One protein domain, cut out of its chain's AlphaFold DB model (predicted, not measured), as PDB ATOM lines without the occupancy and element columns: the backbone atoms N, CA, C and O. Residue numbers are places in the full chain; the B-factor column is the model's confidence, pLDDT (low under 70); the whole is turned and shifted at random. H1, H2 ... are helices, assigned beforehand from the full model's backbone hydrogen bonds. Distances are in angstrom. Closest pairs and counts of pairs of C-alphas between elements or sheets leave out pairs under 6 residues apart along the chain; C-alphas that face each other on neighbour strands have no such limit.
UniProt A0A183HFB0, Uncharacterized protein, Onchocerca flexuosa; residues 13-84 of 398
ATOM      1  N   ASN A  13     155.059 260.976 295.527       84.62
ATOM      2  CA  ASN A  13     154.148 260.226 294.645       84.62
ATOM      3  C   ASN A  13     153.895 258.790 295.124       84.62
ATOM      4  O   ASN A  13     152.775 258.293 295.037       84.62
ATOM      5  N   GLN A  14     154.932 258.120 295.628       85.50
ATOM      6  CA  GLN A  14     154.807 256.766 296.170       85.50
ATOM      7  C   GLN A  14     154.056 256.782 297.502       85.50
ATOM      8  O   GLN A  14     153.248 255.894 297.763       85.50
ATOM      9  N   LEU A  15     154.265 257.824 298.315       87.31
ATOM     10  CA  LEU A  15     153.506 258.031 299.542       87.31
ATOM     11  C   LEU A  15     152.004 258.125 299.253       87.31
ATOM     12  O   LEU A  15     151.231 257.397 299.869       87.31
ATOM     13  N   TYR A  16     151.593 258.953 298.287       88.12
ATOM     14  CA  TYR A  16     150.180 259.076 297.915       88.12
ATOM     15  C   TYR A  16     149.580 257.748 297.433       88.12
ATOM     16  O   TYR A  16     148.466 257.415 297.826       88.12
ATOM     17  N   GLN A  17     150.329 256.934 296.681       89.69
ATOM     18  CA  GLN A  17     149.870 255.597 296.274       89.69
ATOM     19  C   GLN A  17     149.635 254.665 297.473       89.69
ATOM     20  O   GLN A  17     148.642 253.935 297.501       89.69
ATOM     21  N   TYR A  18     150.512 254.691 298.482       90.06
ATOM     22  CA  TYR A  18     150.309 253.901 299.700       90.06
ATOM     23  C   TYR A  18     149.124 254.398 300.533       90.06
ATOM     24  O   TYR A  18     148.402 253.577 301.105       90.06
ATOM     25  N   LEU A  19     148.892 255.713 300.575       89.94
ATOM     26  CA  LEU A  19     147.723 256.305 301.234       89.94
ATOM     27  C   LEU A  19     146.417 255.884 300.546       89.94
ATOM     28  O   LEU A  19     145.507 255.394 301.212       89.94
ATOM     29  N   GLU A  20     146.356 255.941 299.212       89.81
ATOM     30  CA  GLU A  20     145.201 255.466 298.431       89.81
ATOM     31  C   GLU A  20     144.879 253.987 298.706       89.81
ATOM     32  O   GLU A  20     143.712 253.597 298.785       89.81
ATOM     33  N   GLN A  21     145.910 253.162 298.912       91.94
ATOM     34  CA  GLN A  21     145.775 251.743 299.254       91.94
ATOM     35  C   GLN A  21     145.562 251.479 300.754       91.94
ATOM     36  O   GLN A  21     145.420 250.324 301.157       91.94
ATOM     37  N   LYS A  22     145.512 252.523 301.594       90.81
ATOM     38  CA  LYS A  22     145.384 252.447 303.062       90.81
ATOM     39  C   LYS A  22     146.511 251.663 303.750       90.81
ATOM     40  O   LYS A  22     146.328 251.113 304.840       90.81
ATOM     41  N   MET A  23     147.691 251.624 303.136       91.56
ATOM     42  CA  MET A  23     148.892 250.954 303.641       91.56
ATOM     43  C   MET A  23     149.718 251.910 304.512       91.56
ATOM     44  O   MET A  23     150.791 252.378 304.138       91.56
ATOM     45  N   TYR A  24     149.185 252.259 305.686       91.62
ATOM     46  CA  TYR A  24     149.743 253.335 306.517       91.62
ATOM     47  C   TYR A  24     151.091 253.012 307.169       91.62
ATOM     48  O   TYR A  24     151.847 253.928 307.491       91.62
ATOM     49  N   LYS A  25     151.394 251.731 307.423       91.50
ATOM     50  CA  LYS A  25     152.676 251.338 308.033       91.50
ATOM     51  C   LYS A  25     153.803 251.526 307.026       91.50
ATOM     52  O   LYS A  25     154.796 252.173 307.327       91.50
ATOM     53  N   GLU A  26     153.576 251.037 305.815       90.19
ATOM     54  CA  GLU A  26     154.471 251.158 304.674       90.19
ATOM     55  C   GLU A  26     154.614 252.624 304.252       90.19
ATOM     56  O   GLU A  26     155.728 253.081 304.004       90.19
ATOM     57  N   ALA A  27     153.517 253.390 304.276       89.88
ATOM     58  CA  ALA A  27     153.543 254.835 304.067       89.88
ATOM     59  C   ALA A  27     154.412 255.558 305.112       89.88
ATOM     60  O   ALA A  27     155.188 256.439 304.754       89.88
ATOM     61  N   TYR A  28     154.331 255.178 306.393       90.56
ATOM     62  CA  TYR A  28     155.162 255.759 307.455       90.56
ATOM     63  C   TYR A  28     156.645 255.398 307.304       90.56
ATOM     64  O   TYR A  28     157.511 256.260 307.477       90.56
ATOM     65  N   ASP A  29     156.944 254.141 306.975       89.69
ATOM     66  CA  ASP A  29     158.314 253.672 306.776       89.69
ATOM     67  C   ASP A  29     158.947 254.356 305.557       89.69
ATOM     68  O   ASP A  29     160.054 254.884 305.666       89.69
ATOM     69  N   LEU A  30     158.215 254.467 304.441       88.00
ATOM     70  CA  LEU A  30     158.626 255.262 303.284       88.00
ATOM     71  C   LEU A  30     158.829 256.726 303.677       88.00
ATOM     72  O   LEU A  30     159.850 257.323 303.336       88.00
ATOM     73  N   ALA A  31     157.889 257.295 304.438       86.31
ATOM     74  CA  ALA A  31     157.981 258.689 304.828       86.31
ATOM     75  C   ALA A  31     159.221 258.971 305.687       86.31
ATOM     76  O   ALA A  31     159.842 260.034 305.604       86.31
ATOM     77  N   SER A  32     159.639 257.983 306.480       86.50
ATOM     78  CA  SER A  32     160.834 258.068 307.310       86.50
ATOM     79  C   SER A  32     162.148 258.163 306.526       86.50
ATOM     80  O   SER A  32     163.126 258.649 307.095       86.50
ATOM     81  N   LEU A  33     162.158 257.766 305.244       84.50
ATOM     82  CA  LEU A  33     163.324 257.830 304.353       84.50
ATOM     83  C   LEU A  33     163.586 259.238 303.800       84.50
ATOM     84  O   LEU A  33     164.702 259.515 303.369       84.50
ATOM     85  N   GLY A  34     162.588 260.125 303.841       79.56
ATOM     86  CA  GLY A  34     162.721 261.517 303.418       79.56
ATOM     87  C   GLY A  34     161.541 261.983 302.572       79.56
ATOM     88  O   GLY A  34     161.481 261.724 301.374       79.56
ATOM     89  N   VAL A  35     160.619 262.714 303.197       83.00
ATOM     90  CA  VAL A  35     159.553 263.471 302.522       83.00
ATOM     91  C   VAL A  35     159.400 264.830 303.182       83.00
ATOM     92  O   VAL A  35     159.945 265.076 304.263       83.00
ATOM     93  N   THR A  36     158.666 265.718 302.521       86.38
ATOM     94  CA  THR A  36     158.448 267.080 303.005       86.38
ATOM     95  C   THR A  36     157.565 267.101 304.258       86.38
ATOM     96  O   THR A  36     156.816 266.163 304.531       86.38
ATOM     97  N   GLU A  37     157.613 268.190 305.029       85.00
ATOM     98  CA  GLU A  37     156.703 268.380 306.171       85.00
ATOM     99  C   GLU A  37     155.225 268.373 305.740       85.00
ATOM    100  O   GLU A  37     154.383 267.853 306.467       85.00
ATOM    101  N   GLY A  38     154.915 268.872 304.537       86.75
ATOM    102  CA  GLY A  38     153.559 268.821 303.978       86.75
ATOM    103  C   GLY A  38     153.082 267.394 303.702       86.75
ATOM    104  O   GLY A  38     151.925 267.068 303.947       86.75
ATOM    105  N   ASP A  39     153.976 266.509 303.266       89.81
ATOM    106  CA  ASP A  39     153.655 265.096 303.048       89.81
ATOM    107  C   ASP A  39     153.402 264.351 304.369       89.81
ATOM    108  O   ASP A  39     152.499 263.515 304.457       89.81
ATOM    109  N   TRP A  40     154.154 264.691 305.424       90.94
ATOM    110  CA  TRP A  40     153.874 264.208 306.779       90.94
ATOM    111  C   TRP A  40     152.504 264.663 307.274       90.94
ATOM    112  O   TRP A  40     151.816 263.887 307.941       90.94
ATOM    113  N   ASP A  41     152.112 265.896 306.951       91.19
ATOM    114  CA  ASP A  41     150.813 266.445 307.329       91.19
ATOM    115  C   ASP A  41     149.674 265.681 306.648       91.19
ATOM    116  O   ASP A  41     148.722 265.265 307.314       91.19
ATOM    117  N   VAL A  42     149.812 265.380 305.352       91.88
ATOM    118  CA  VAL A  42     148.831 264.569 304.617       91.88
ATOM    119  C   VAL A  42     148.748 263.144 305.172       91.88
ATOM    120  O   VAL A  42     147.643 262.660 305.420       91.88
ATOM    121  N   LEU A  43     149.886 262.487 305.435       92.88
ATOM    122  CA  LEU A  43     149.912 261.164 306.077       92.88
ATOM    123  C   LEU A  43     149.222 261.196 307.449       92.88
ATOM    124  O   LEU A  43     148.459 260.288 307.776       92.88
ATOM    125  N   GLY A  44     149.478 262.235 308.249       92.88
ATOM    126  CA  GLY A  44     148.869 262.421 309.565       92.88
ATOM    127  C   GLY A  44     147.349 262.557 309.494       92.88
ATOM    128  O   GLY A  44     146.639 261.846 310.209       92.88
ATOM    129  N   HIS A  45     146.848 263.419 308.608       92.50
ATOM    130  CA  HIS A  45     145.415 263.642 308.409       92.50
ATOM    131  C   HIS A  45     144.703 262.406 307.843       92.50
ATOM    132  O   HIS A  45     143.659 262.013 308.367       92.50
ATOM    133  N   ASP A  46     145.253 261.752 306.816       92.69
ATOM    134  CA  ASP A  46     144.613 260.585 306.196       92.69
ATOM    135  C   ASP A  46     144.587 259.372 307.146       92.69
ATOM    136  O   ASP A  46     143.554 258.709 307.307       92.69
ATOM    137  N   ALA A  47     145.679 259.150 307.889       93.50
ATOM    138  CA  ALA A  47     145.715 258.155 308.958       93.50
ATOM    139  C   ALA A  47     144.698 258.472 310.070       93.50
ATOM    140  O   ALA A  47     144.058 257.557 310.594       93.50
ATOM    141  N   LEU A  48     144.513 259.751 310.418       92.94
ATOM    142  CA  LEU A  48     143.538 260.189 311.419       92.94
ATOM    143  C   LEU A  48     142.090 259.930 310.970       92.94
ATOM    144  O   LEU A  48     141.317 259.371 311.750       92.94
ATOM    145  N   HIS A  49     141.731 260.252 309.720       90.31
ATOM    146  CA  HIS A  49     140.394 259.975 309.156       90.31
ATOM    147  C   HIS A  49     140.062 258.485 309.105       90.31
ATOM    148  O   HIS A  49     138.909 258.096 309.283       90.31
ATOM    149  N   ASN A  50     141.071 257.642 308.893       90.88
ATOM    150  CA  ASN A  50     140.920 256.188 308.871       90.88
ATOM    151  C   ASN A  50     141.153 255.537 310.250       90.88
ATOM    152  O   ASN A  50     141.305 254.318 310.335       90.88
ATOM    153  N   PHE A  51     141.163 256.332 311.330       90.06
ATOM    154  CA  PHE A  51     141.314 255.898 312.725       90.06
ATOM    155  C   PHE A  51     142.600 255.101 313.025       90.06
ATOM    156  O   PHE A  51     142.682 254.380 314.020       90.06
ATOM    157  N   GLN A  52     143.652 255.284 312.222       93.56
ATOM    158  CA  GLN A  52     144.996 254.755 312.477       93.56
ATOM    159  C   GLN A  52     145.778 255.686 313.412       93.56
ATOM    160  O   GLN A  52     146.791 256.291 313.050       93.56
ATOM    161  N   LEU A  53     145.287 255.803 314.649       92.44
ATOM    162  CA  LEU A  53     145.718 256.816 315.620       92.44
ATOM    163  C   LEU A  53     147.193 256.714 316.016       92.44
ATOM    164  O   LEU A  53     147.802 257.731 316.334       92.44
ATOM    165  N   ASP A  54     147.786 255.521 316.000       93.31
ATOM    166  CA  ASP A  54     149.203 255.350 316.343       93.31
ATOM    167  C   ASP A  54     150.130 255.895 315.255       93.31
ATOM    168  O   ASP A  54     151.185 256.452 315.560       93.31
ATOM    169  N   ILE A  55     149.735 255.764 313.987       93.31
ATOM    170  CA  ILE A  55     150.501 256.280 312.847       93.31
ATOM    171  C   ILE A  55     150.296 257.788 312.743       93.31
ATOM    172  O   ILE A  55     151.281 258.518 312.653       93.31
ATOM    173  N   ALA A  56     149.052 258.256 312.888       94.00
ATOM    174  CA  ALA A  56     148.743 259.680 312.975       94.00
ATOM    175  C   ALA A  56     149.532 260.355 314.112       94.00
ATOM    176  O   ALA A  56     150.192 261.367 313.895       94.00
ATOM    177  N   GLN A  57     149.569 259.755 315.310       94.00
ATOM    178  CA  GLN A  57     150.323 260.294 316.447       94.00
ATOM    179  C   GLN A  57     151.822 260.396 316.146       94.00
ATOM    180  O   GLN A  57     152.441 261.405 316.480       94.00
ATOM    181  N   LYS A  58     152.416 259.379 315.509       93.56
ATOM    182  CA  LYS A  58     153.832 259.416 315.113       93.56
ATOM    183  C   LYS A  58     154.101 260.494 314.060       93.56
ATOM    184  O   LYS A  58     155.107 261.191 314.176       93.56
ATOM    185  N   ALA A  59     153.217 260.646 313.073       92.81
ATOM    186  CA  ALA A  59     153.323 261.677 312.043       92.81
ATOM    187  C   ALA A  59     153.255 263.088 312.658       92.81
ATOM    188  O   ALA A  59     154.194 263.867 312.505       92.81
ATOM    189  N   PHE A  60     152.232 263.384 313.467       93.75
ATOM    190  CA  PHE A  60     152.099 264.693 314.120       93.75
ATOM    191  C   PHE A  60     153.178 264.964 315.175       93.75
ATOM    192  O   PHE A  60     153.534 266.119 315.397       93.75
ATOM    193  N   HIS A  61     153.770 263.933 315.791       93.06
ATOM    194  CA  HIS A  61     154.930 264.109 316.670       93.06
ATOM    195  C   HIS A  61     156.172 264.584 315.903       93.06
ATOM    196  O   HIS A  61     156.925 265.407 316.422       93.06
ATOM    197  N   ARG A  62     156.371 264.113 314.662       90.19
ATOM    198  CA  ARG A  62     157.466 264.580 313.795       90.19
ATOM    199  C   ARG A  62     157.271 266.030 313.356       90.19
ATOM    200  O   ARG A  62     158.221 266.800 313.437       90.19
ATOM    201  N   ILE A  63     156.048 266.397 312.969       91.69
ATOM    202  CA  ILE A  63     155.674 267.777 312.594       91.69
ATOM    203  C   ILE A  63     155.626 268.702 313.824       91.69
ATOM    204  O   ILE A  63     155.708 269.920 313.702       91.69
ATOM    205  N   LYS A  64     155.537 268.128 315.031       91.50
ATOM    206  CA  LYS A  64     155.355 268.830 316.310       91.50
ATOM    207  C   LYS A  64     154.040 269.621 316.384       91.50
ATOM    208  O   LYS A  64     153.971 270.615 317.107       91.50
ATOM    209  N   ASP A  65     152.980 269.170 315.702       92.12
ATOM    210  CA  ASP A  65     151.655 269.790 315.849       92.12
ATOM    211  C   ASP A  65     150.984 269.319 317.150       92.12
ATOM    212  O   ASP A  65     150.364 268.254 317.234       92.12
ATOM    213  N   ALA A  66     151.116 270.139 318.193       92.19
ATOM    214  CA  ALA A  66     150.543 269.873 319.508       92.19
ATOM    215  C   ALA A  66     149.004 269.804 319.504       92.19
ATOM    216  O   ALA A  66     148.438 269.081 320.326       92.19
ATOM    217  N   ARG A  67     148.324 270.507 318.586       92.44
ATOM    218  CA  ARG A  67     146.852 270.560 318.532       92.44
ATOM    219  C   ARG A  67     146.291 269.216 318.093       92.44
ATOM    220  O   ARG A  67     145.418 268.664 318.759       92.44
ATOM    221  N   TYR A  68     146.844 268.644 317.024       93.00
ATOM    222  CA  TYR A  68     146.435 267.320 316.554       93.00
ATOM    223  C   TYR A  68     146.842 266.204 317.519       93.00
ATOM    224  O   TYR A  68     146.108 265.229 317.668       93.00
ATOM    225  N   LEU A  69     147.958 266.347 318.243       93.31
ATOM    226  CA  LEU A  69     148.320 265.404 319.307       93.31
ATOM    227  C   LEU A  69     147.308 265.414 320.468       93.31
ATOM    228  O   LEU A  69     146.937 264.341 320.950       93.31
ATOM    229  N   GLN A  70     146.829 266.594 320.884       93.31
ATOM    230  CA  GLN A  70     145.739 266.708 321.861       93.31
ATOM    231  C   GLN A  70     144.450 266.080 321.327       93.31
ATOM    232  O   GLN A  70     143.894 265.206 321.993       93.31
ATOM    233  N   LEU A  71     144.040 266.405 320.098       93.12
ATOM    234  CA  LEU A  71     142.868 265.797 319.464       93.12
ATOM    235  C   LEU A  71     142.961 264.263 319.422       93.12
ATOM    236  O   LEU A  71     141.997 263.574 319.745       93.12
ATOM    237  N   ILE A  72     144.118 263.701 319.065       93.75
ATOM    238  CA  ILE A  72     144.311 262.245 319.042       93.75
ATOM    239  C   ILE A  72     144.156 261.652 320.441       93.75
ATOM    240  O   ILE A  72     143.550 260.591 320.581       93.75
ATOM    241  N   SER A  73     144.673 262.317 321.476       92.94
ATOM    242  CA  SER A  73     144.486 261.863 322.856       92.94
ATOM    243  C   SER A  73     143.008 261.870 323.265       92.94
ATOM    244  O   SER A  73     142.518 260.872 323.798       92.94
ATOM    245  N   GLU A  74     142.265 262.920 322.899       91.81
ATOM    246  CA  GLU A  74     140.822 263.014 323.127       91.81
ATOM    247  C   GLU A  74     140.066 261.914 322.378       91.81
ATOM    248  O   GLU A  74     139.213 261.248 322.962       91.81
ATOM    249  N   ILE A  75     140.398 261.662 321.108       92.00
ATOM    250  CA  ILE A  75     139.787 260.598 320.302       92.00
ATOM    251  C   ILE A  75     140.087 259.221 320.899       92.00
ATOM    252  O   ILE A  75     139.164 258.419 321.042       92.00
ATOM    253  N   LYS A  76     141.329 258.945 321.322       91.88
ATOM    254  CA  LYS A  76     141.680 257.689 322.013       91.88
ATOM    255  C   LYS A  76     140.813 257.484 323.256       91.88
ATOM    256  O   LYS A  76     140.333 256.376 323.494       91.88
ATOM    257  N   ASP A  77     140.559 258.538 324.023       91.75
ATOM    258  CA  ASP A  77     139.689 258.467 325.197       91.75
ATOM    259  C   ASP A  77     138.200 258.352 324.844       91.75
ATOM    260  O   ASP A  77     137.446 257.698 325.569       91.75
ATOM    261  N   MET A  78     137.757 258.930 323.725       88.81
ATOM    262  CA  MET A  78     136.397 258.751 323.207       88.81
ATOM    263  C   MET A  78     136.142 257.317 322.730       88.81
ATOM    264  O   MET A  78     135.061 256.796 322.998       88.81
ATOM    265  N   ILE A  79     137.137 256.664 322.119       89.94
ATOM    266  CA  ILE A  79     137.076 255.245 321.734       89.94
ATOM    267  C   ILE A  79     136.987 254.354 322.973       89.94
ATOM    268  O   ILE A  79     136.140 253.469 323.027       89.94
ATOM    269  N   LYS A  80     137.794 254.614 324.013       90.81
ATOM    270  CA  LYS A  80     137.705 253.864 325.284       90.81
ATOM    271  C   LYS A  80     136.324 253.969 325.937       90.81
ATOM    272  O   LYS A  80     135.916 253.059 326.648       90.81
ATOM    273  N   LYS A  81     135.632 255.093 325.731       90.62
ATOM    274  CA  LYS A  81     134.282 255.367 326.247       90.62
ATOM    275  C   LYS A  81     133.164 254.914 325.296       90.62
ATOM    276  O   LYS A  81     132.019 255.277 325.539       90.62
ATOM    277  N   ASP A  82     133.498 254.188 324.228       87.25
ATOM    278  CA  ASP A  82     132.574 253.672 323.209       87.25
ATOM    279  C   ASP A  82     131.620 254.743 322.643       87.25
ATOM    280  O   ASP A  82     130.411 254.557 322.486       87.25
ATOM    281  N   LYS A  83     132.161 255.942 322.386       86.38
ATOM    282  CA  LYS A  83     131.397 257.020 321.747       86.38
ATOM    283  C   LYS A  83     131.231 256.754 320.250       86.38
ATOM    284  O   LYS A  83     132.081 256.145 319.609       86.38
ATOM    285  N   LYS A  84     130.156 257.299 319.672       88.00
ATOM    286  CA  LYS A  84     129.846 257.190 318.238       88.00
ATOM    287  C   LYS A  84     130.971 257.742 317.351       88.00
ATOM    288  O   LYS A  84     131.529 258.805 317.634       88.00
TER     289      LYS A  84
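This is residues 13 to 84 of the 398 residues of an uncharacterized protein of Onchocerca flexuosa (UniProt A0A183HFB0). Five helices zigzag back and forth in a slab, each folding back beside the one before it, with H1 at one end of the slab and H5 at the other. The four helices H1 to H4 are staggered, H1 and H3 along one side and H2 and H4 along the other, while H5 extends the slab beyond H4 and touches that helix alone. The printed part has 72 residues with five named helices, H1 to H5 in that order, no named strand, and the class all helix. It is compact, with a radius of gyration of the C-alphas of 12.1 A, and spans 37 by 25 by 14 A.

Find C-alpha 13 at (154.148, 260.226, 294.645); from there H1 runs through residues 13 to 20, 10.8 A from first to last C-alpha. Go on to H2, residues 24 to 32, which covers 12.1 A. Next look at H3, residues 37 to 49, 18.6 A long, starting from C-alpha 37 at (156.703, 268.380, 306.171). H4 follows at residues 53 to 63 and measures 15.1 A. H5, residues 66 to 80, is the longest helix at 21.3 A, and you find its last C-alpha, 80, at (137.705, 253.864, 325.284).

Begin at H1 and H2, a helical hairpin: they touch, closest at the C-alphas of Tyr 18 and Ala 27, 5.5 A apart, at a shallow tilt of 21 degrees, opposite ways. H2 and H3 form the next hairpin, with the C-alphas of Tyr 24 and Ala 47 closest at 6.7 A and a shallow tilt of 14 degrees. H1 and H3 only just touch, with 3 pairs of C-alphas within 8 A, and run the same way at 10 degrees. Look then at the hairpin of H3 and H4, where 21 pairs of C-alphas are within 8 A; the closest are those of Gly 44 and Ala 56, 4.4 A apart. H2 and H4 touch as well, closest at the C-alphas of Tyr 24 and Ile 55, 7.0 A apart, and run the same way. The last hairpin is H4 and H5, whose closest C-alphas are those of Gln 57 and Leu 69, 6.2 A apart, at a shallow tilt of 11 degrees. H3 and H5 are close but not clearly touching, with the C-alphas of Leu 48 and Ile 72 7.9 A apart. H1 is apart from H4 and H5, and H2 is apart from H5. The helix packing is mostly aligned, the helices that touch standing at shallow tilts. In H1, H2, H3, H4 and H5 every O i to N i+4 pair is within hydrogen-bond range.

The two C-alphas farthest apart are those of Asn 13 and Lys 81, 37.6 A. The printed part has no cut, and its four links between helices are tight. The mean pLDDT of the printed part is 90.5, and no printed residue is under 70.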